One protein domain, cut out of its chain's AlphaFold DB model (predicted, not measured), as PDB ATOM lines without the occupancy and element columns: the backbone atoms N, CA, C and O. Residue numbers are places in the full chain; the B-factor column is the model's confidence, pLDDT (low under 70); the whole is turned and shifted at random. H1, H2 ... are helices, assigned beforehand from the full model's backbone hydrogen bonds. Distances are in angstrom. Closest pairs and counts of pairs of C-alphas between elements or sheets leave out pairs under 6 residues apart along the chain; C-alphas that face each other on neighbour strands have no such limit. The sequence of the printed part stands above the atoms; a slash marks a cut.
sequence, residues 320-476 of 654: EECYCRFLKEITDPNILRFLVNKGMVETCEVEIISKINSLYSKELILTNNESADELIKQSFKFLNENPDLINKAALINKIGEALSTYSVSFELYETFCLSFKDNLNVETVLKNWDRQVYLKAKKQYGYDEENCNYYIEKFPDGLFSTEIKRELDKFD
ATOM      1  N   GLU A 320     186.460 225.436  67.269       46.72
ATOM      2  CA  GLU A 320     186.479 224.953  68.651       46.72
ATOM      3  C   GLU A 320     185.094 224.473  69.126       46.72
ATOM      4  O   GLU A 320     184.997 223.435  69.782       46.72
ATOM      5  N   GLU A 321     183.999 225.150  68.757       47.78
ATOM      6  CA  GLU A 321     182.634 224.678  69.045       47.78
ATOM      7  C   GLU A 321     182.274 223.415  68.261       47.78
ATOM      8  O   GLU A 321     181.677 222.497  68.828       47.78
ATOM      9  N   CYS A 322     182.657 223.338  66.984       49.47
ATOM     10  CA  CYS A 322     182.538 222.121  66.184       49.47
ATOM     11  C   CYS A 322     183.299 220.962  66.841       49.47
ATOM     12  O   CYS A 322     182.741 219.873  66.990       49.47
ATOM     13  N   TYR A 323     184.526 221.205  67.307       50.91
ATOM     14  CA  TYR A 323     185.335 220.210  68.007       50.91
ATOM     15  C   TYR A 323     184.703 219.774  69.343       50.91
ATOM     16  O   TYR A 323     184.569 218.580  69.618       50.91
ATOM     17  N   CYS A 324     184.209 220.726  70.139       48.59
ATOM     18  CA  CYS A 324     183.548 220.457  71.417       48.59
ATOM     19  C   CYS A 324     182.179 219.772  71.273       48.59
ATOM     20  O   CYS A 324     181.792 219.008  72.158       48.59
ATOM     21  N   ARG A 325     181.425 220.026  70.191       53.94
ATOM     22  CA  ARG A 325     180.204 219.264  69.863       53.94
ATOM     23  C   ARG A 325     180.569 217.855  69.377       53.94
ATOM     24  O   ARG A 325     179.986 216.894  69.866       53.94
ATOM     25  N   PHE A 326     181.577 217.712  68.514       58.06
ATOM     26  CA  PHE A 326     182.053 216.413  68.018       58.06
ATOM     27  C   PHE A 326     182.493 215.477  69.153       58.06
ATOM     28  O   PHE A 326     182.020 214.345  69.219       58.06
ATOM     29  N   LEU A 327     183.317 215.949  70.098       51.69
ATOM     30  CA  LEU A 327     183.761 215.134  71.240       51.69
ATOM     31  C   LEU A 327     182.614 214.674  72.160       51.69
ATOM     32  O   LEU A 327     182.724 213.605  72.758       51.69
ATOM     33  N   LYS A 328     181.511 215.430  72.263       49.41
ATOM     34  CA  LYS A 328     180.350 215.064  73.101       49.41
ATOM     35  C   LYS A 328     179.533 213.897  72.541       49.41
ATOM     36  O   LYS A 328     178.919 213.176  73.322       49.41
ATOM     37  N   GLU A 329     179.551 213.688  71.226       53.62
ATOM     38  CA  GLU A 329     178.815 212.602  70.560       53.62
ATOM     39  C   GLU A 329     179.604 211.274  70.514       53.62
ATOM     40  O   GLU A 329     179.031 210.207  70.275       53.62
ATOM     41  N   ILE A 330     180.923 211.291  70.764       55.84
ATOM     42  CA  ILE A 330     181.753 210.076  70.717       55.84
ATOM     43  C   ILE A 330     181.573 209.255  71.997       55.84
ATOM     44  O   ILE A 330     182.187 209.504  73.033       55.84
ATOM     45  N   THR A 331     180.768 208.201  71.889       49.44
ATOM     46  CA  THR A 331     180.510 207.245  72.977       49.44
ATOM     47  C   THR A 331     181.385 205.983  72.927       49.44
ATOM     48  O   THR A 331     181.462 205.269  73.928       49.44
ATOM     49  N   ASP A 332     182.074 205.711  71.811       58.06
ATOM     50  CA  ASP A 332     182.949 204.538  71.646       58.06
ATOM     51  C   ASP A 332     184.334 204.757  72.305       58.06
ATOM     52  O   ASP A 332     185.091 205.639  71.871       58.06
ATOM     53  N   PRO A 333     184.728 203.936  73.305       50.69
ATOM     54  CA  PRO A 333     186.031 204.041  73.961       50.69
ATOM     55  C   PRO A 333     187.234 203.907  73.014       50.69
ATOM     56  O   PRO A 333     188.282 204.500  73.264       50.69
ATOM     57  N   ASN A 334     187.106 203.153  71.920       58.38
ATOM     58  CA  ASN A 334     188.187 202.920  70.961       58.38
ATOM     59  C   ASN A 334     188.462 204.165  70.108       58.38
ATOM     60  O   ASN A 334     189.621 204.464  69.816       58.38
ATOM     61  N   ILE A 335     187.413 204.913  69.745       58.44
ATOM     62  CA  ILE A 335     187.533 206.162  68.978       58.44
ATOM     63  C   ILE A 335     188.180 207.243  69.851       58.44
ATOM     64  O   ILE A 335     189.141 207.881  69.420       58.44
ATOM     65  N   LEU A 336     187.740 207.386  71.106       52.38
ATOM     66  CA  LEU A 336     188.383 208.289  72.068       52.38
ATOM     67  C   LEU A 336     189.871 207.937  72.252       52.38
ATOM     68  O   LEU A 336     190.739 208.806  72.147       52.38
ATOM     69  N   ARG A 337     190.195 206.649  72.439       51.31
ATOM     70  CA  ARG A 337     191.582 206.177  72.592       51.31
ATOM     71  C   ARG A 337     192.433 206.402  71.336       51.31
ATOM     72  O   ARG A 337     193.632 206.654  71.446       51.31
ATOM     73  N   PHE A 338     191.836 206.353  70.145       61.97
ATOM     74  CA  PHE A 338     192.504 206.730  68.898       61.97
ATOM     75  C   PHE A 338     192.841 208.230  68.855       61.97
ATOM     76  O   PHE A 338     193.963 208.570  68.486       61.97
ATOM     77  N   LEU A 339     191.928 209.113  69.276       57.44
ATOM     78  CA  LEU A 339     192.157 210.567  69.302       57.44
ATOM     79  C   LEU A 339     193.269 210.972  70.289       57.44
ATOM     80  O   LEU A 339     194.113 211.803  69.952       57.44
ATOM     81  N   VAL A 340     193.350 210.317  71.454       50.66
ATOM     82  CA  VAL A 340     194.488 210.455  72.388       50.66
ATOM     83  C   VAL A 340     195.801 210.013  71.750       50.66
ATOM     84  O   VAL A 340     196.791 210.737  71.805       50.66
ATOM     85  N   ASN A 341     195.815 208.867  71.063       57.00
ATOM     86  CA  ASN A 341     196.994 208.383  70.330       57.00
ATOM     87  C   ASN A 341     197.380 209.273  69.125       57.00
ATOM     88  O   ASN A 341     198.389 209.016  68.465       57.00
ATOM     89  N   LYS A 342     196.590 210.312  68.825       65.81
ATOM     90  CA  LYS A 342     196.898 211.386  67.869       65.81
ATOM     91  C   LYS A 342     197.238 212.724  68.534       65.81
ATOM     92  O   LYS A 342     197.497 213.681  67.815       65.81
ATOM     93  N   GLY A 343     197.267 212.791  69.866       57.72
ATOM     94  CA  GLY A 343     197.535 214.016  70.623       57.72
ATOM     95  C   GLY A 343     196.424 215.065  70.520       57.72
ATOM     96  O   GLY A 343     196.684 216.232  70.781       57.72
ATOM     97  N   MET A 344     195.213 214.673  70.105       52.25
ATOM     98  CA  MET A 344     194.100 215.608  69.879       52.25
ATOM     99  C   MET A 344     193.258 215.849  71.141       52.25
ATOM    100  O   MET A 344     192.548 216.842  71.226       52.25
ATOM    101  N   VAL A 345     193.352 214.951  72.125       55.25
ATOM    102  CA  VAL A 345     192.730 215.069  73.451       55.25
ATOM    103  C   VAL A 345     193.781 214.687  74.491       55.25
ATOM    104  O   VAL A 345     194.561 213.759  74.253       55.25
ATOM    105  N   GLU A 346     193.814 215.378  75.632       57.66
ATOM    106  CA  GLU A 346     194.733 215.033  76.720       57.66
ATOM    107  C   GLU A 346     194.473 213.610  77.241       57.66
ATOM    108  O   GLU A 346     193.333 213.153  77.364       57.66
ATOM    109  N   THR A 347     195.554 212.891  77.551       50.09
ATOM    110  CA  THR A 347     195.538 211.455  77.880       50.09
ATOM    111  C   THR A 347     194.632 211.100  79.058       50.09
ATOM    112  O   THR A 347     194.055 210.011  79.076       50.09
ATOM    113  N   CYS A 348     194.492 212.000  80.035       51.16
ATOM    114  CA  CYS A 348     193.779 211.734  81.279       51.16
ATOM    115  C   CYS A 348     192.270 211.523  81.078       51.16
ATOM    116  O   CYS A 348     191.774 210.447  81.415       51.16
ATOM    117  N   GLU A 349     191.529 212.497  80.530       51.88
ATOM    118  CA  GLU A 349     190.054 212.431  80.491       51.88
ATOM    119  C   GLU A 349     189.526 211.196  79.753       51.88
ATOM    120  O   GLU A 349     188.555 210.574  80.183       51.88
ATOM    121  N   VAL A 350     190.190 210.792  78.671       54.47
ATOM    122  CA  VAL A 350     189.763 209.649  77.858       54.47
ATOM    123  C   VAL A 350     190.045 208.309  78.527       54.47
ATOM    124  O   VAL A 350     189.170 207.442  78.491       54.47
ATOM    125  N   GLU A 351     191.209 208.102  79.156       55.72
ATOM    126  CA  GLU A 351     191.419 206.859  79.910       55.72
ATOM    127  C   GLU A 351     190.478 206.792  81.122       55.72
ATOM    128  O   GLU A 351     189.957 205.717  81.412       55.72
ATOM    129  N   ILE A 352     190.156 207.928  81.755       53.91
ATOM    130  CA  ILE A 352     189.142 208.017  82.820       53.91
ATOM    131  C   ILE A 352     187.757 207.616  82.288       53.91
ATOM    132  O   ILE A 352     187.159 206.672  82.804       53.91
ATOM    133  N   ILE A 353     187.251 208.267  81.234       57.28
ATOM    134  CA  ILE A 353     185.920 207.992  80.665       57.28
ATOM    135  C   ILE A 353     185.833 206.558  80.124       57.28
ATOM    136  O   ILE A 353     184.843 205.873  80.379       57.28
ATOM    137  N   SER A 354     186.871 206.066  79.439       63.00
ATOM    138  CA  SER A 354     186.947 204.685  78.947       63.00
ATOM    139  C   SER A 354     186.885 203.674  80.093       63.00
ATOM    140  O   SER A 354     186.109 202.722  80.034       63.00
ATOM    141  N   LYS A 355     187.698 203.871  81.138       58.69
ATOM    142  CA  LYS A 355     187.791 202.961  82.285       58.69
ATOM    143  C   LYS A 355     186.502 202.976  83.102       58.69
ATOM    144  O   LYS A 355     186.021 201.929  83.512       58.69
ATOM    145  N   ILE A 356     185.874 204.136  83.265       55.81
ATOM    146  CA  ILE A 356     184.605 204.272  83.987       55.81
ATOM    147  C   ILE A 356     183.445 203.678  83.179       55.81
ATOM    148  O   ILE A 356     182.669 202.899  83.728       55.81
ATOM    149  N   ASN A 357     183.366 203.925  81.866       62.53
ATOM    150  CA  ASN A 357     182.388 203.255  81.002       62.53
ATOM    151  C   ASN A 357     182.573 201.722  81.005       62.53
ATOM    152  O   ASN A 357     181.576 201.007  80.943       62.53
ATOM    153  N   SER A 358     183.805 201.200  81.127       64.12
ATOM    154  CA  SER A 358     184.015 199.754  81.284       64.12
ATOM    155  C   SER A 358     183.585 199.247  82.664       64.12
ATOM    156  O   SER A 358     182.835 198.277  82.730       64.12
ATOM    157  N   LEU A 359     183.994 199.909  83.756       54.16
ATOM    158  CA  LEU A 359     183.683 199.503  85.139       54.16
ATOM    159  C   LEU A 359     182.173 199.514  85.433       54.16
ATOM    160  O   LEU A 359     181.688 198.640  86.145       54.16
ATOM    161  N   TYR A 360     181.422 200.457  84.853       55.44
ATOM    162  CA  TYR A 360     179.961 200.526  84.982       55.44
ATOM    163  C   TYR A 360     179.191 199.756  83.896       55.44
ATOM    164  O   TYR A 360     177.956 199.738  83.916       55.44
ATOM    165  N   SER A 361     179.883 199.084  82.968       63.19
ATOM    166  CA  SER A 361     179.221 198.199  82.010       63.19
ATOM    167  C   SER A 361     178.622 196.988  82.735       63.19
ATOM    168  O   SER A 361     179.247 196.359  83.593       63.19
ATOM    169  N   LYS A 362     177.374 196.659  82.392       53.75
ATOM    170  CA  LYS A 362     176.562 195.679  83.132       53.75
ATOM    171  C   LYS A 362     177.136 194.254  83.096       53.75
ATOM    172  O   LYS A 362     176.785 193.437  83.938       53.75
ATOM    173  N   GLU A 363     178.018 193.976  82.137       50.75
ATOM    174  CA  GLU A 363     178.708 192.695  81.970       50.75
ATOM    175  C   GLU A 363     180.006 192.604  82.796       50.75
ATOM    176  O   GLU A 363     180.284 191.531  83.329       50.75
ATOM    177  N   LEU A 364     180.762 193.699  83.002       51.72
ATOM    178  CA  LEU A 364     181.964 193.672  83.860       51.72
ATOM    179  C   LEU A 364     181.618 193.419  85.332       51.72
ATOM    180  O   LEU A 364     182.247 192.586  85.985       51.72
ATOM    181  N   ILE A 365     180.577 194.087  85.841       53.00
ATOM    182  CA  ILE A 365     180.116 193.938  87.235       53.00
ATOM    183  C   ILE A 365     179.685 192.488  87.525       53.00
ATOM    184  O   ILE A 365     179.834 192.000  88.641       53.00
ATOM    185  N   LEU A 366     179.190 191.769  86.511       48.06
ATOM    186  CA  LEU A 366     178.795 190.361  86.617       48.06
ATOM    187  C   LEU A 366     179.945 189.362  86.385       48.06
ATOM    188  O   LEU A 366     179.730 188.165  86.567       48.06
ATOM    189  N   THR A 367     181.140 189.809  85.979       48.72
ATOM    190  CA  THR A 367     182.261 188.918  85.610       48.72
ATOM    191  C   THR A 367     183.524 189.091  86.458       48.72
ATOM    192  O   THR A 367     184.259 188.118  86.624       48.72
ATOM    193  N   ASN A 368     183.765 190.263  87.057       50.78
ATOM    194  CA  ASN A 368     184.998 190.544  87.813       50.78
ATOM    195  C   ASN A 368     184.958 190.192  89.317       50.78
ATOM    196  O   ASN A 368     185.977 190.339  89.986       50.78
ATOM    197  N   ASN A 369     183.820 189.751  89.870       52.22
ATOM    198  CA  ASN A 369     183.579 189.525  91.313       52.22
ATOM    199  C   ASN A 369     183.761 190.743  92.253       52.22
ATOM    200  O   ASN A 369     183.409 190.642  93.429       52.22
ATOM    201  N   GLU A 370     184.263 191.889  91.783       63.62
ATOM    202  CA  GLU A 370     184.251 193.141  92.547       63.62
ATOM    203  C   GLU A 370     182.807 193.596  92.808       63.62
ATOM    204  O   GLU A 370     181.960 193.595  91.911       63.62
ATOM    205  N   SER A 371     182.508 193.999  94.044       79.19
ATOM    206  CA  SER A 371     181.186 194.520  94.385       79.19
ATOM    207  C   SER A 371     180.983 195.920  93.791       79.19
ATOM    208  O   SER A 371     181.925 196.705  93.668       79.19
ATOM    209  N   ALA A 372     179.730 196.273  93.482       77.88
ATOM    210  CA  ALA A 372     179.383 197.634  93.058       77.88
ATOM    211  C   ALA A 372     179.816 198.689  94.099       77.88
ATOM    212  O   ALA A 372     180.232 199.785  93.736       77.88
ATOM    213  N   ASP A 373     179.790 198.314  95.381       78.50
ATOM    214  CA  ASP A 373     180.358 199.060  96.504       78.50
ATOM    215  C   ASP A 373     181.829 199.438  96.285       78.50
ATOM    216  O   ASP A 373     182.201 200.597  96.440       78.50
ATOM    217  N   GLU A 374     182.676 198.477  95.916       82.75
ATOM    218  CA  GLU A 374     184.115 198.706  95.767       82.75
ATOM    219  C   GLU A 374     184.425 199.572  94.542       82.75
ATOM    220  O   GLU A 374     185.233 200.497  94.620       82.75
ATOM    221  N   LEU A 375     183.702 199.352  93.440       80.12
ATOM    222  CA  LEU A 375     183.783 200.167  92.225       80.12
ATOM    223  C   LEU A 375     183.354 201.624  92.472       80.12
ATOM    224  O   LEU A 375     183.982 202.563  91.973       80.12
ATOM    225  N   ILE A 376     182.311 201.831  93.282       81.50
ATOM    226  CA  ILE A 376     181.848 203.168  93.670       81.50
ATOM    227  C   ILE A 376     182.832 203.816  94.654       81.50
ATOM    228  O   ILE A 376     183.168 204.979  94.449       81.50
ATOM    229  N   LYS A 377     183.391 203.093  95.638       84.44
ATOM    230  CA  LYS A 377     184.467 203.608  96.517       84.44
ATOM    231  C   LYS A 377     185.695 204.054  95.722       84.44
ATOM    232  O   LYS A 377     186.218 205.134  95.982       84.44
ATOM    233  N   GLN A 378     186.141 203.259  94.744       84.88
ATOM    234  CA  GLN A 378     187.259 203.615  93.865       84.88
ATOM    235  C   GLN A 378     186.949 204.884  93.052       84.88
ATOM    236  O   GLN A 378     187.752 205.817  93.040       84.88
ATOM    237  N   SER A 379     185.760 204.963  92.445       82.00
ATOM    238  CA  SER A 379     185.309 206.139  91.680       82.00
ATOM    239  C   SER A 379     185.167 207.396  92.551       82.00
ATOM    240  O   SER A 379     185.490 208.502  92.122       82.00
ATOM    241  N   PHE A 380     184.727 207.224  93.798       81.69
ATOM    242  CA  PHE A 380     184.562 208.289  94.782       81.69
ATOM    243  C   PHE A 380     185.904 208.826  95.288       81.69
ATOM    244  O   PHE A 380     186.126 210.036  95.308       81.69
ATOM    245  N   LYS A 381     186.833 207.922  95.625       86.00
ATOM    246  CA  LYS A 381     188.219 208.263  95.952       86.00
ATOM    247  C   LYS A 381     188.859 209.056  94.809       86.00
ATOM    248  O   LYS A 381     189.400 210.129  95.054       86.00
ATOM    249  N   PHE A 382     188.714 208.581  93.571       84.44
ATOM    250  CA  PHE A 382     189.254 209.247  92.388       84.44
ATOM    251  C   PHE A 382     188.724 210.683  92.210       84.44
ATOM    252  O   PHE A 382     189.512 211.597  91.970       84.44
ATOM    253  N   LEU A 383     187.415 210.910  92.381       83.00
ATOM    254  CA  LEU A 383     186.804 212.249  92.315       83.00
ATOM    255  C   LEU A 383     187.296 213.215  93.407       83.00
ATOM    256  O   LEU A 383     187.332 214.424  93.177       83.00
ATOM    257  N   ASN A 384     187.659 212.697  94.582       81.00
ATOM    258  CA  ASN A 384     188.205 213.494  95.682       81.00
ATOM    259  C   ASN A 384     189.708 213.778  95.503       81.00
ATOM    260  O   ASN A 384     190.174 214.846  95.888       81.00
ATOM    261  N   GLU A 385     190.456 212.857  94.889       87.00
ATOM    262  CA  GLU A 385     191.876 213.038  94.546       87.00
ATOM    263  C   GLU A 385     192.093 213.975  93.339       87.00
ATOM    264  O   GLU A 385     193.184 214.515  93.184       87.00
ATOM    265  N   ASN A 386     191.067 214.198  92.505       85.62
ATOM    266  CA  ASN A 386     191.144 215.003  91.279       85.62
ATOM    267  C   ASN A 386     190.049 216.096  91.271       85.62
ATOM    268  O   ASN A 386     189.050 215.973  90.552       85.62
ATOM    269  N   PRO A 387     190.185 217.158  92.090       79.69
ATOM    270  CA  PRO A 387     189.117 218.134  92.298       79.69
ATOM    271  C   PRO A 387     188.780 218.969  91.056       79.69
ATOM    272  O   PRO A 387     187.619 219.359  90.923       79.69
ATOM    273  N   ASP A 388     189.739 219.192  90.157       82.81
ATOM    274  CA  ASP A 388     189.650 220.134  89.028       82.81
ATOM    275  C   ASP A 388     189.221 219.480  87.696       82.81
ATOM    276  O   ASP A 388     189.438 220.034  86.619       82.81
ATOM    277  N   LEU A 389     188.630 218.279  87.743       81.75
ATOM    278  CA  LEU A 389     188.239 217.527  86.544       81.75
ATOM    279  C   LEU A 389     187.220 218.309  85.686       81.75
ATOM    280  O   LEU A 389     186.121 218.611  86.152       81.75
ATOM    281  N   ILE A 390     187.525 218.563  84.410       70.31
ATOM    282  CA  ILE A 390     186.658 219.355  83.512       70.31
ATOM    283  C   ILE A 390     185.253 218.732  83.406       70.31
ATOM    284  O   ILE A 390     184.244 219.429  83.506       70.31
ATOM    285  N   ASN A 391     185.169 217.401  83.311       76.31
ATOM    286  CA  ASN A 391     183.901 216.663  83.249       76.31
ATOM    287  C   ASN A 391     183.351 216.169  84.615       76.31
ATOM    288  O   ASN A 391     182.504 215.270  84.655       76.31
ATOM    289  N   LYS A 392     183.777 216.753  85.750       80.44
ATOM    290  CA  LYS A 392     183.412 216.306  87.119       80.44
ATOM    291  C   LYS A 392     181.907 216.123  87.343       80.44
ATOM    292  O   LYS A 392     181.491 215.090  87.863       80.44
ATOM    293  N   ALA A 393     181.082 217.083  86.922       77.69
ATOM    294  CA  ALA A 393     179.627 217.035  87.115       77.69
ATOM    295  C   ALA A 393     178.953 215.900  86.317       77.69
ATOM    296  O   ALA A 393     178.058 215.221  86.825       77.69
ATOM    297  N   ALA A 394     179.412 215.631  85.088       78.31
ATOM    298  CA  ALA A 394     178.923 214.504  84.291       78.31
ATOM    299  C   ALA A 394     179.286 213.158  84.942       78.31
ATOM    300  O   ALA A 394     178.483 212.221  84.935       78.31
ATOM    301  N   LEU A 395     180.471 213.075  85.557       79.06
ATOM    302  CA  LEU A 395     180.912 211.879  86.263       79.06
ATOM    303  C   LEU A 395     180.146 211.653  87.578       79.06
ATOM    304  O   LEU A 395     179.703 210.536  87.844       79.06
ATOM    305  N   ILE A 396     179.919 212.715  88.354       80.88
ATOM    306  CA  ILE A 396     179.065 212.704  89.550       80.88
ATOM    307  C   ILE A 396     177.654 212.206  89.198       80.88
ATOM    308  O   ILE A 396     177.143 211.306  89.863       80.88
ATOM    309  N   ASN A 397     177.048 212.694  88.110       78.06
ATOM    310  CA  ASN A 397     175.729 212.218  87.679       78.06
ATOM    311  C   ASN A 397     175.730 210.720  87.301       78.06
ATOM    312  O   ASN A 397     174.856 209.996  87.773       78.06
ATOM    313  N   LYS A 398     176.736 210.217  86.564       80.75
ATOM    314  CA  LYS A 398     176.862 208.772  86.262       80.75
ATOM    315  C   LYS A 398     176.991 207.897  87.514       80.75
ATOM    316  O   LYS A 398     176.412 206.813  87.568       80.75
ATOM    317  N   ILE A 399     177.726 208.347  88.533       81.81
ATOM    318  CA  ILE A 399     177.835 207.603  89.799       81.81
ATOM    319  C   ILE A 399     176.502 207.656  90.565       81.81
ATOM    320  O   ILE A 399     176.097 206.643  91.126       81.81
ATOM    321  N   GLY A 400     175.770 208.775  90.516       78.50
ATOM    322  CA  GLY A 400     174.402 208.884  91.042       78.50
ATOM    323  C   GLY A 400     173.404 207.937  90.354       78.50
ATOM    324  O   GLY A 400     172.610 207.273  91.025       78.50
ATOM    325  N   GLU A 401     173.480 207.802  89.028       78.69
ATOM    326  CA  GLU A 401     172.705 206.819  88.258       78.69
ATOM    327  C   GLU A 401     173.054 205.380  88.668       78.69
ATOM    328  O   GLU A 401     172.151 204.584  88.946       78.69
ATOM    329  N   ALA A 402     174.344 205.050  88.793       79.69
ATOM    330  CA  ALA A 402     174.798 203.742  89.265       79.69
ATOM    331  C   ALA A 402     174.323 203.443  90.701       79.69
ATOM    332  O   ALA A 402     173.767 202.374  90.949       79.69
ATOM    333  N   LEU A 403     174.451 204.405  91.620       78.25
ATOM    334  CA  LEU A 403     173.931 204.337  92.991       78.25
ATOM    335  C   LEU A 403     172.414 204.096  93.031       78.25
ATOM    336  O   LEU A 403     171.933 203.388  93.909       78.25
ATOM    337  N   SER A 404     171.651 204.640  92.076       71.38
ATOM    338  CA  SER A 404     170.208 204.373  91.954       71.38
ATOM    339  C   SER A 404     169.864 203.020  91.301       71.38
ATOM    340  O   SER A 404     168.740 202.541  91.444       71.38
ATOM    341  N   THR A 405     170.818 202.405  90.592       77.75
ATOM    342  CA  THR A 405     170.629 201.175  89.794       77.75
ATOM    343  C   THR A 405     171.050 199.905  90.537       77.75
ATOM    344  O   THR A 405     170.446 198.848  90.342       77.75
ATOM    345  N   TYR A 406     172.088 199.990  91.370       79.75
ATOM    346  CA  TYR A 406     172.676 198.858  92.087       79.75
ATOM    347  C   TYR A 406     172.309 198.875  93.581       79.75
ATOM    348  O   TYR A 406     171.990 199.915  94.151       79.75
ATOM    349  N   SER A 407     172.351 197.711  94.234       74.62
ATOM    350  CA  SER A 407     172.112 197.585  95.681       74.62
ATOM    351  C   SER A 407     173.393 197.906  96.455       74.62
ATOM    352  O   SER A 407     174.102 196.999  96.886       74.62
ATOM    353  N   VAL A 408     173.701 199.196  96.567       80.12
ATOM    354  CA  VAL A 408     174.907 199.735  97.220       80.12
ATOM    355  C   VAL A 408     174.674 199.913  98.727       80.12
ATOM    356  O   VAL A 408     173.537 200.128  99.154       80.12
ATOM    357  N   SER A 409     175.727 199.828  99.543       82.81
ATOM    358  CA  SER A 409     175.655 200.079 100.985       82.81
ATOM    359  C   SER A 409     175.149 201.490 101.305       82.81
ATOM    360  O   SER A 409     175.433 202.470 100.607       82.81
ATOM    361  N   PHE A 410     174.378 201.592 102.388       78.88
ATOM    362  CA  PHE A 410     173.736 202.837 102.805       78.88
ATOM    363  C   PHE A 410     174.774 203.918 103.136       78.88
ATOM    364  O   PHE A 410     174.629 205.079 102.764       78.88
ATOM    365  N   GLU A 411     175.845 203.506 103.803       84.12
ATOM    366  CA  GLU A 411     176.921 204.351 104.300       84.12
ATOM    367  C   GLU A 411     177.716 204.963 103.134       84.12
ATOM    368  O   GLU A 411     178.105 206.132 103.192       84.12
ATOM    369  N   LEU A 412     177.885 204.223 102.030       81.44
ATOM    370  CA  LEU A 412     178.491 204.737 100.801       81.44
ATOM    371  C   LEU A 412     177.549 205.696 100.055       81.44
ATOM    372  O   LEU A 412     178.010 206.711  99.533       81.44
ATOM    373  N   TYR A 413     176.237 205.423 100.056       81.38
ATOM    374  CA  TYR A 413     175.223 206.311  99.471       81.38
ATOM    375  C   TYR A 413     175.158 207.662 100.203       81.38
ATOM    376  O   TYR A 413     175.179 208.719  99.571       81.38
ATOM    377  N   GLU A 414     175.125 207.640 101.538       81.75
ATOM    378  CA  GLU A 414     175.165 208.842 102.376       81.75
ATOM    379  C   GLU A 414     176.468 209.625 102.177       81.75
ATOM    380  O   GLU A 414     176.420 210.826 101.910       81.75
ATOM    381  N   THR A 415     177.622 208.952 102.224       85.31
ATOM    382  CA  THR A 415     178.924 209.598 101.984       85.31
ATOM    383  C   THR A 415     178.952 210.294 100.616       85.31
ATOM    384  O   THR A 415     179.394 211.438 100.514       85.31
ATOM    385  N   PHE A 416     178.406 209.653  99.576       84.44
ATOM    386  CA  PHE A 416     178.309 210.242  98.242       84.44
ATOM    387  C   PHE A 416     177.446 211.510  98.207       84.44
ATOM    388  O   PHE A 416     177.866 212.536  97.664       84.44
ATOM    389  N   CYS A 417     176.254 211.462  98.808       80.62
ATOM    390  CA  CYS A 417     175.332 212.597  98.816       80.62
ATOM    391  C   CYS A 417     175.875 213.785  99.618       80.62
ATOM    392  O   CYS A 417     175.681 214.932  99.215       80.62
ATOM    393  N   LEU A 418     176.585 213.523 100.719       81.88
ATOM    394  CA  LEU A 418     177.193 214.563 101.550       81.88
ATOM    395  C   LEU A 418     178.343 215.290 100.833       81.88
ATOM    396  O   LEU A 418     178.413 216.514 100.914       81.88
ATOM    397  N   SER A 419     179.216 214.582 100.107       83.38
ATOM    398  CA  SER A 419     180.362 215.216  99.430       83.38
ATOM    399  C   SER A 419     180.023 215.921  98.114       83.38
ATOM    400  O   SER A 419     180.757 216.827  97.723       83.38
ATOM    401  N   PHE A 420     178.939 215.544  97.423       80.81
ATOM    402  CA  PHE A 420     178.592 216.113  96.108       80.81
ATOM    403  C   PHE A 420     177.237 216.824  96.042       80.81
ATOM    404  O   PHE A 420     176.769 217.116  94.938       80.81
ATOM    405  N   LYS A 421     176.629 217.170  97.189       77.62
ATOM    406  CA  LYS A 421     175.310 217.831  97.255       77.62
ATOM    407  C   LYS A 421     175.187 219.034  96.302       77.62
ATOM    408  O   LYS A 421     174.143 219.205  95.689       77.62
ATOM    409  N   ASP A 422     176.246 219.836  96.160       79.44
ATOM    410  CA  ASP A 422     176.235 221.093  95.395       79.44
ATOM    411  C   ASP A 422     176.520 220.908  93.886       79.44
ATOM    412  O   ASP A 422     176.456 221.871  93.128       79.44
ATOM    413  N   ASN A 423     176.853 219.689  93.435       72.19
ATOM    414  CA  ASN A 423     177.275 219.386  92.052       72.19
ATOM    415  C   ASN A 423     176.372 218.367  91.326       72.19
ATOM    416  O   ASN A 423     176.612 218.035  90.164       72.19
ATOM    417  N   LEU A 424     175.367 217.826  92.012       62.81
ATOM    418  CA  LEU A 424     174.452 216.816  91.485       62.81
ATOM    419  C   LEU A 424     173.298 217.434  90.687       62.81
ATOM    420  O   LEU A 424     172.908 218.578  90.913       62.81
ATOM    421  N   ASN A 425     172.626 216.624  89.862       68.25
ATOM    422  CA  ASN A 425     171.195 216.828  89.619       68.25
ATOM    423  C   ASN A 425     170.421 216.484  90.912       68.25
ATOM    424  O   ASN A 425     169.893 215.380  91.082       68.25
ATOM    425  N   VAL A 426     170.476 217.426  91.862       64.62
ATOM    426  CA  VAL A 426     170.225 217.234  93.300       64.62
ATOM    427  C   VAL A 426     168.893 216.541  93.572       64.62
ATOM    428  O   VAL A 426     168.827 215.616  94.377       64.62
ATOM    429  N   GLU A 427     167.840 216.945  92.863       74.19
ATOM    430  CA  GLU A 427     166.473 216.477  93.089       74.19
ATOM    431  C   GLU A 427     166.331 214.953  92.923       74.19
ATOM    432  O   GLU A 427     165.684 214.297  93.740       74.19
ATOM    433  N   THR A 428     166.965 214.365  91.903       77.06
ATOM    434  CA  THR A 428     166.852 212.924  91.613       77.06
ATOM    435  C   THR A 428     167.621 212.075  92.624       77.06
ATOM    436  O   THR A 428     167.123 211.035  93.059       77.06
ATOM    437  N   VAL A 429     168.819 212.505  93.029       74.81
ATOM    438  CA  VAL A 429     169.631 211.746  93.994       74.81
ATOM    439  C   VAL A 429     169.124 211.930  95.425       74.81
ATOM    440  O   VAL A 429     169.041 210.935  96.138       74.81
ATOM    441  N   LEU A 430     168.648 213.119  95.822       79.62
ATOM    442  CA  LEU A 430     167.970 213.278  97.116       79.62
ATOM    443  C   LEU A 430     166.697 212.425  97.205       79.62
ATOM    444  O   LEU A 430     166.524 211.731  98.200       79.62
ATOM    445  N   LYS A 431     165.849 212.391  96.164       85.75
ATOM    446  CA  LYS A 431     164.643 211.534  96.136       85.75
ATOM    447  C   LYS A 431     164.957 210.040  96.255       85.75
ATOM    448  O   LYS A 431     164.176 209.293  96.844       85.75
ATOM    449  N   ASN A 432     166.082 209.595  95.700       82.50
ATOM    450  CA  ASN A 432     166.535 208.214  95.852       82.50
ATOM    451  C   ASN A 432     167.159 207.961  97.235       82.50
ATOM    452  O   ASN A 432     166.887 206.910  97.814       82.50
ATOM    453  N   TRP A 433     167.919 208.907  97.797       84.19
ATOM    454  CA  TRP A 433     168.482 208.796  99.148       84.19
ATOM    455  C   TRP A 433     167.379 208.705 100.207       84.19
ATOM    456  O   TRP A 433     167.328 207.723 100.944       84.19
ATOM    457  N   ASP A 434     166.451 209.667 100.197       88.25
ATOM    458  CA  ASP A 434     165.210 209.733 100.982       88.25
ATOM    459  C   ASP A 434     164.503 208.363 100.999       88.25
ATOM    460  O   ASP A 434     164.325 207.737 102.050       88.25
ATOM    461  N   ARG A 435     164.245 207.805  99.807       89.25
ATOM    462  CA  ARG A 435     163.628 206.484  99.647       89.25
ATOM    463  C   ARG A 435     164.436 205.342 100.276       89.25
ATOM    464  O   ARG A 435     163.825 204.439 100.844       89.25
ATOM    465  N   GLN A 436     165.768 205.344 100.187       84.75
ATOM    466  CA  GLN A 436     166.596 204.310 100.825       84.75
ATOM    467  C   GLN A 436     166.611 204.450 102.355       84.75
ATOM    468  O   GLN A 436     166.546 203.444 103.062       84.75
ATOM    469  N   VAL A 437     166.624 205.676 102.885       87.25
ATOM    470  CA  VAL A 437     166.551 205.932 104.336       87.25
ATOM    471  C   VAL A 437     165.190 205.483 104.881       87.25
ATOM    472  O   VAL A 437     165.120 204.803 105.903       87.25
ATOM    473  N   TYR A 438     164.108 205.768 104.153       92.12
ATOM    474  CA  TYR A 438     162.762 205.280 104.456       92.12
ATOM    475  C   TYR A 438     162.678 203.745 104.454       92.12
ATOM    476  O   TYR A 438     162.096 203.162 105.367       92.12
ATOM    477  N   LEU A 439     163.292 203.067 103.476       88.88
ATOM    478  CA  LEU A 439     163.342 201.599 103.441       88.88
ATOM    479  C   LEU A 439     164.161 201.009 104.607       88.88
ATOM    480  O   LEU A 439     163.794 199.956 105.122       88.88
ATOM    481  N   LYS A 440     165.211 201.701 105.074       85.88
ATOM    482  CA  LYS A 440     165.985 201.328 106.277       85.88
ATOM    483  C   LYS A 440     165.154 201.476 107.565       85.88
ATOM    484  O   LYS A 440     165.248 200.621 108.445       85.88
ATOM    485  N   ALA A 441     164.290 202.492 107.646       89.50
ATOM    486  CA  ALA A 441     163.312 202.653 108.728       89.50
ATOM    487  C   ALA A 441     162.170 201.619 108.671       89.50
ATOM    488  O   ALA A 441     161.710 201.141 109.707       89.50
ATOM    489  N   LYS A 442     161.733 201.236 107.466       91.12
ATOM    490  CA  LYS A 442     160.646 200.282 107.195       91.12
ATOM    491  C   LYS A 442     161.163 198.838 107.089       91.12
ATOM    492  O   LYS A 442     161.024 198.191 106.048       91.12
ATOM    493  N   LYS A 443     161.784 198.338 108.167       84.62
ATOM    494  CA  LYS A 443     162.358 196.979 108.254       84.62
ATOM    495  C   LYS A 443     161.324 195.891 107.909       84.62
ATOM    496  O   LYS A 443     160.114 196.077 108.010       84.62
ATOM    497  N   GLN A 444     161.813 194.695 107.567       71.06
ATOM    498  CA  GLN A 444     161.008 193.545 107.108       71.06
ATOM    499  C   GLN A 444     159.843 193.137 108.040       71.06
ATOM    500  O   GLN A 444     158.892 192.508 107.580       71.06
ATOM    501  N   TYR A 445     159.899 193.497 109.327       70.75
ATOM    502  CA  TYR A 445     158.883 193.176 110.337       70.75
ATOM    503  C   TYR A 445     158.076 194.391 110.834       70.75
ATOM    504  O   TYR A 445     157.252 194.244 111.732       70.75
ATOM    505  N   GLY A 446     158.287 195.578 110.256       85.75
ATOM    506  CA  GLY A 446     157.644 196.827 110.666       85.75
ATOM    507  C   GLY A 446     158.632 197.985 110.788       85.75
ATOM    508  O   GLY A 446     159.792 197.881 110.393       85.75
ATOM    509  N   TYR A 447     158.152 199.097 111.334       88.25
ATOM    510  CA  TYR A 447     158.985 200.262 111.614       88.25
ATOM    511  C   TYR A 447     159.875 200.067 112.843       88.25
ATOM    512  O   TYR A 447     159.643 199.182 113.667       88.25
ATOM    513  N   ASP A 448     160.895 200.911 112.950       91.00
ATOM    514  CA  ASP A 448     161.918 200.869 113.985       91.00
ATOM    515  C   ASP A 448     162.196 202.293 114.478       91.00
ATOM    516  O   ASP A 448     162.563 203.157 113.687       91.00
ATOM    517  N   GLU A 449     161.975 202.544 115.769       91.88
ATOM    518  CA  GLU A 449     161.925 203.892 116.356       91.88
ATOM    519  C   GLU A 449     163.225 204.690 116.148       91.88
ATOM    520  O   GLU A 449     163.185 205.856 115.755       91.88
ATOM    521  N   GLU A 450     164.386 204.050 116.320       92.44
ATOM    522  CA  GLU A 450     165.704 204.660 116.110       92.44
ATOM    523  C   GLU A 450     165.908 205.047 114.637       92.44
ATOM    524  O   GLU A 450     166.285 206.180 114.329       92.44
ATOM    525  N   ASN A 451     165.582 204.145 113.706       91.69
ATOM    526  CA  ASN A 451     165.720 204.414 112.272       91.69
ATOM    527  C   ASN A 451     164.652 205.405 111.754       91.69
ATOM    528  O   ASN A 451     164.906 206.142 110.799       91.69
ATOM    529  N   CYS A 452     163.481 205.482 112.393       91.56
ATOM    530  CA  CYS A 452     162.460 206.494 112.123       91.56
ATOM    531  C   CYS A 452     162.888 207.892 112.600       91.56
ATOM    532  O   CYS A 452     162.747 208.856 111.847       91.56
ATOM    533  N   ASN A 453     163.458 208.008 113.804       91.50
ATOM    534  CA  ASN A 453     164.026 209.264 114.301       91.50
ATOM    535  C   ASN A 453     165.186 209.736 113.409       91.50
ATOM    536  O   ASN A 453     165.190 210.886 112.971       91.50
ATOM    537  N   TYR A 454     166.091 208.825 113.037       91.44
ATOM    538  CA  TYR A 454     167.174 209.087 112.083       91.44
ATOM    539  C   TYR A 454     166.663 209.608 110.729       91.44
ATOM    540  O   TYR A 454     167.198 210.572 110.183       91.44
ATOM    541  N   TYR A 455     165.592 209.011 110.187       93.50
ATOM    542  CA  TYR A 455     164.969 209.506 108.959       93.50
ATOM    543  C   TYR A 455     164.463 210.951 109.123       93.50
ATOM    544  O   TYR A 455     164.682 211.767 108.233       93.50
ATOM    545  N   ILE A 456     163.807 211.295 110.240       93.50
ATOM    546  CA  ILE A 456     163.241 212.641 110.454       93.50
ATOM    547  C   ILE A 456     164.315 213.700 110.718       93.50
ATOM    548  O   ILE A 456     164.146 214.838 110.287       93.50
ATOM    549  N   GLU A 457     165.431 213.337 111.354       92.56
ATOM    550  CA  GLU A 457     166.596 214.220 111.500       92.56
ATOM    551  C   GLU A 457     167.207 214.579 110.133       92.56
ATOM    552  O   GLU A 457     167.559 215.732 109.884       92.56
ATOM    553  N   LYS A 458     167.303 213.599 109.224       88.44
ATOM    554  CA  LYS A 458     167.934 213.753 107.902       88.44
ATOM    555  C   LYS A 458     166.992 214.337 106.841       88.44
ATOM    556  O   LYS A 458     167.435 215.096 105.983       88.44
ATOM    557  N   PHE A 459     165.707 213.988 106.895       91.19
ATOM    558  CA  PHE A 459     164.677 214.327 105.906       91.19
ATOM    559  C   PHE A 459     163.391 214.835 106.586       91.19
ATOM    560  O   PHE A 459     162.323 214.223 106.433       91.19
ATOM    561  N   PRO A 460     163.447 215.970 107.315       91.56
ATOM    562  CA  PRO A 460     162.294 216.510 108.036       91.56
ATOM    563  C   PRO A 460     161.100 216.778 107.114       91.56
ATOM    564  O   PRO A 460     159.964 216.541 107.523       91.56
ATOM    565  N   ASP A 461     161.354 217.165 105.861       91.12
ATOM    566  CA  ASP A 461     160.350 217.418 104.818       91.12
ATOM    567  C   ASP A 461     160.452 216.429 103.637       91.12
ATOM    568  O   ASP A 461     159.968 216.698 102.539       91.12
ATOM    569  N   GLY A 462     161.079 215.263 103.853       92.44
ATOM    570  CA  GLY A 462     161.196 214.214 102.835       92.44
ATOM    571  C   GLY A 462     159.848 213.626 102.410       92.44
ATOM    572  O   GLY A 462     158.846 213.736 103.126       92.44
ATOM    573  N   LEU A 463     159.842 212.937 101.270       92.88
ATOM    574  CA  LEU A 463     158.660 212.383 100.601       92.88
ATOM    575  C   LEU A 463     157.837 211.453 101.506       92.88
ATOM    576  O   LEU A 463     156.611 211.412 101.397       92.88
ATOM    577  N   PHE A 464     158.496 210.744 102.424       94.81
ATOM    578  CA  PHE A 464     157.858 209.834 103.377       94.81
ATOM    579  C   PHE A 464     157.763 210.398 104.806       94.81
ATOM    580  O   PHE A 464     157.305 209.700 105.712       94.81
ATOM    581  N   SER A 465     158.141 211.662 105.033       92.44
ATOM    582  CA  SER A 465     158.188 212.265 106.376       92.44
ATOM    583  C   SER A 465     156.841 212.241 107.096       92.44
ATOM    584  O   SER A 465     156.804 211.993 108.297       92.44
ATOM    585  N   THR A 466     155.727 212.397 106.380       93.62
ATOM    586  CA  THR A 466     154.371 212.272 106.943       93.62
ATOM    587  C   THR A 466     154.037 210.840 107.383       93.62
ATOM    588  O   THR A 466     153.337 210.666 108.378       93.62
ATOM    589  N   GLU A 467     154.540 209.807 106.693       95.19
ATOM    590  CA  GLU A 467     154.344 208.405 107.103       95.19
ATOM    591  C   GLU A 467     155.221 208.068 108.319       95.19
ATOM    592  O   GLU A 467     154.728 207.493 109.287       95.19
ATOM    593  N   ILE A 468     156.486 208.502 108.322       95.06
ATOM    594  CA  ILE A 468     157.408 208.260 109.440       95.06
ATOM    595  C   ILE A 468     156.991 209.032 110.704       95.06
ATOM    596  O   ILE A 468     156.954 208.439 111.779       95.06
ATOM    597  N   LYS A 469     156.576 210.306 110.595       93.88
ATOM    598  CA  LYS A 469     156.003 211.076 111.723       93.88
ATOM    599  C   LYS A 469     154.784 210.369 112.328       93.88
ATOM    600  O   LYS A 469     154.631 210.364 113.544       93.88
ATOM    601  N   ARG A 470     153.941 209.738 111.500       95.19
ATOM    602  CA  ARG A 470     152.767 208.982 111.963       95.19
ATOM    603  C   ARG A 470     153.134 207.705 112.715       95.19
ATOM    604  O   ARG A 470     152.436 207.340 113.654       95.19
ATOM    605  N   GLU A 471     154.194 207.017 112.309       95.56
ATOM    606  CA  GLU A 471     154.625 205.782 112.972       95.56
ATOM    607  C   GLU A 471     155.474 206.062 114.229       95.56
ATOM    608  O   GLU A 471     155.373 205.300 115.183       95.56
ATOM    609  N   LEU A 472     156.187 207.194 114.314       94.06
ATOM    610  CA  LEU A 472     156.767 207.692 115.577       94.06
ATOM    611  C   LEU A 472     155.684 208.036 116.609       94.06
ATOM    612  O   LEU A 472     155.690 207.501 117.714       94.06
ATOM    613  N   ASP A 473     154.687 208.831 116.216       95.00
ATOM    614  CA  ASP A 473     153.527 209.167 117.055       95.00
ATOM    615  C   ASP A 473     152.778 207.910 117.551       95.00
ATOM    616  O   ASP A 473     152.304 207.836 118.685       95.00
ATOM    617  N   LYS A 474     152.748 206.858 116.725       96.31
ATOM    618  CA  LYS A 474     152.226 205.530 117.071       96.31
ATOM    619  C   LYS A 474     153.102 204.782 118.082       96.31
ATOM    620  O   LYS A 474     152.546 204.037 118.889       96.31
ATOM    621  N   PHE A 475     154.431 204.917 118.059       95.12
ATOM    622  CA  PHE A 475     155.305 204.329 119.085       95.12
ATOM    623  C   PHE A 475     155.053 204.982 120.446       95.12
ATOM    624  O   PHE A 475     154.757 204.267 121.408       95.12
ATOM    625  N   ASP A 476     155.035 206.315 120.508       95.56
ATOM    626  CA  ASP A 476     154.736 207.051 121.740       95.56
ATOM    627  C   ASP A 476     153.324 206.754 122.264       95.56
ATOM    628  O   ASP A 476     153.144 206.485 123.455       95.56
TER     629      ASP A 476
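Overview. This is residues 320 to 476 of the 654 residues of an uncharacterized protein of Bacteroidetes bacterium (UniProt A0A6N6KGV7). Helices running back and forth are lined up in a long, loose row: H4 to H7 form a loose up-and-down bundle in its middle, the hairpin of H2 and H3 lies toward one end, and H8 and H9 continue it at the other. Residues 320 to 326 of H1 stick out to the side of the row at the end where H2 and H3 lie. The printed part has 157 residues with nine named helices, H1 to H9 in chain order, and no named strand; the class is all helix. The whole is loose, with a radius of gyration of the C-alphas of 19.6 A, and elongated, spanning 69 by 36 by 25 A.

Arrangement. H1, residues 320 to 329, touches no helix and is only just apart from H2, residues 333 to 340, at 8.3 A. H2 and H3, residues 347 to 359, form a hairpin with a shallow tilt of 8 degrees; their closest C-alphas, of Pro 333 and Ser 354, are 5.1 A apart. H3 is close to but not clearly touching H4, residues 372 to 385 (C-alphas of Leu 359 and Leu 375, 7.1 A). H4, H5 (392 to 405), H6 (410 to 420) and H7 (426 to 441) are a bundle, up and down, each running against the one before. H4 only just touches H5, with 3 pairs of C-alphas within 8 A, the closest Ile 376 and Ile 399 at 7.1 A. H6 touches H7, closest at Tyr 413 and Trp 433, 7.2 A. H7, the hub, touches H5, H6 and H8, residues 449 to 458; it touches H8 with residues 434 to 441 alone, and their closest C-alphas, of Ala 441 and Asn 451, are 4.6 A apart. H8 and H9, residues 465 to 476, form a hairpin at a tilt of 36 degrees, only just steep; the C-alphas of Cys 452 and Ile 468 are closest, 6.0 A. Every O i to N i+4 pair is within hydrogen-bond range in H2 to H9; in H1 it is 4 of 6.

Along the chain. H1 begins at C-alpha 320, (186.479, 224.953, 68.651). Of the longer helices, H3 measures 18.3 A, H4 19.9 A, H5 20.0 A and H7 22.3 A from first to last C-alpha. H7 begins at (170.225, 217.234, 93.300), and H9 ends at C-alpha 476, (154.736, 207.051, 121.740).

Size, cuts and confidence. The C-alphas farthest apart, of Lys 342 and Asp 476, are 68.5 A apart. The printed part has no cut. The link from H3 to H4, residues 360 to 371, is long. Mean pLDDT of the printed part is 74.5; residues 320 to 370 and 424 to 426 are under 70.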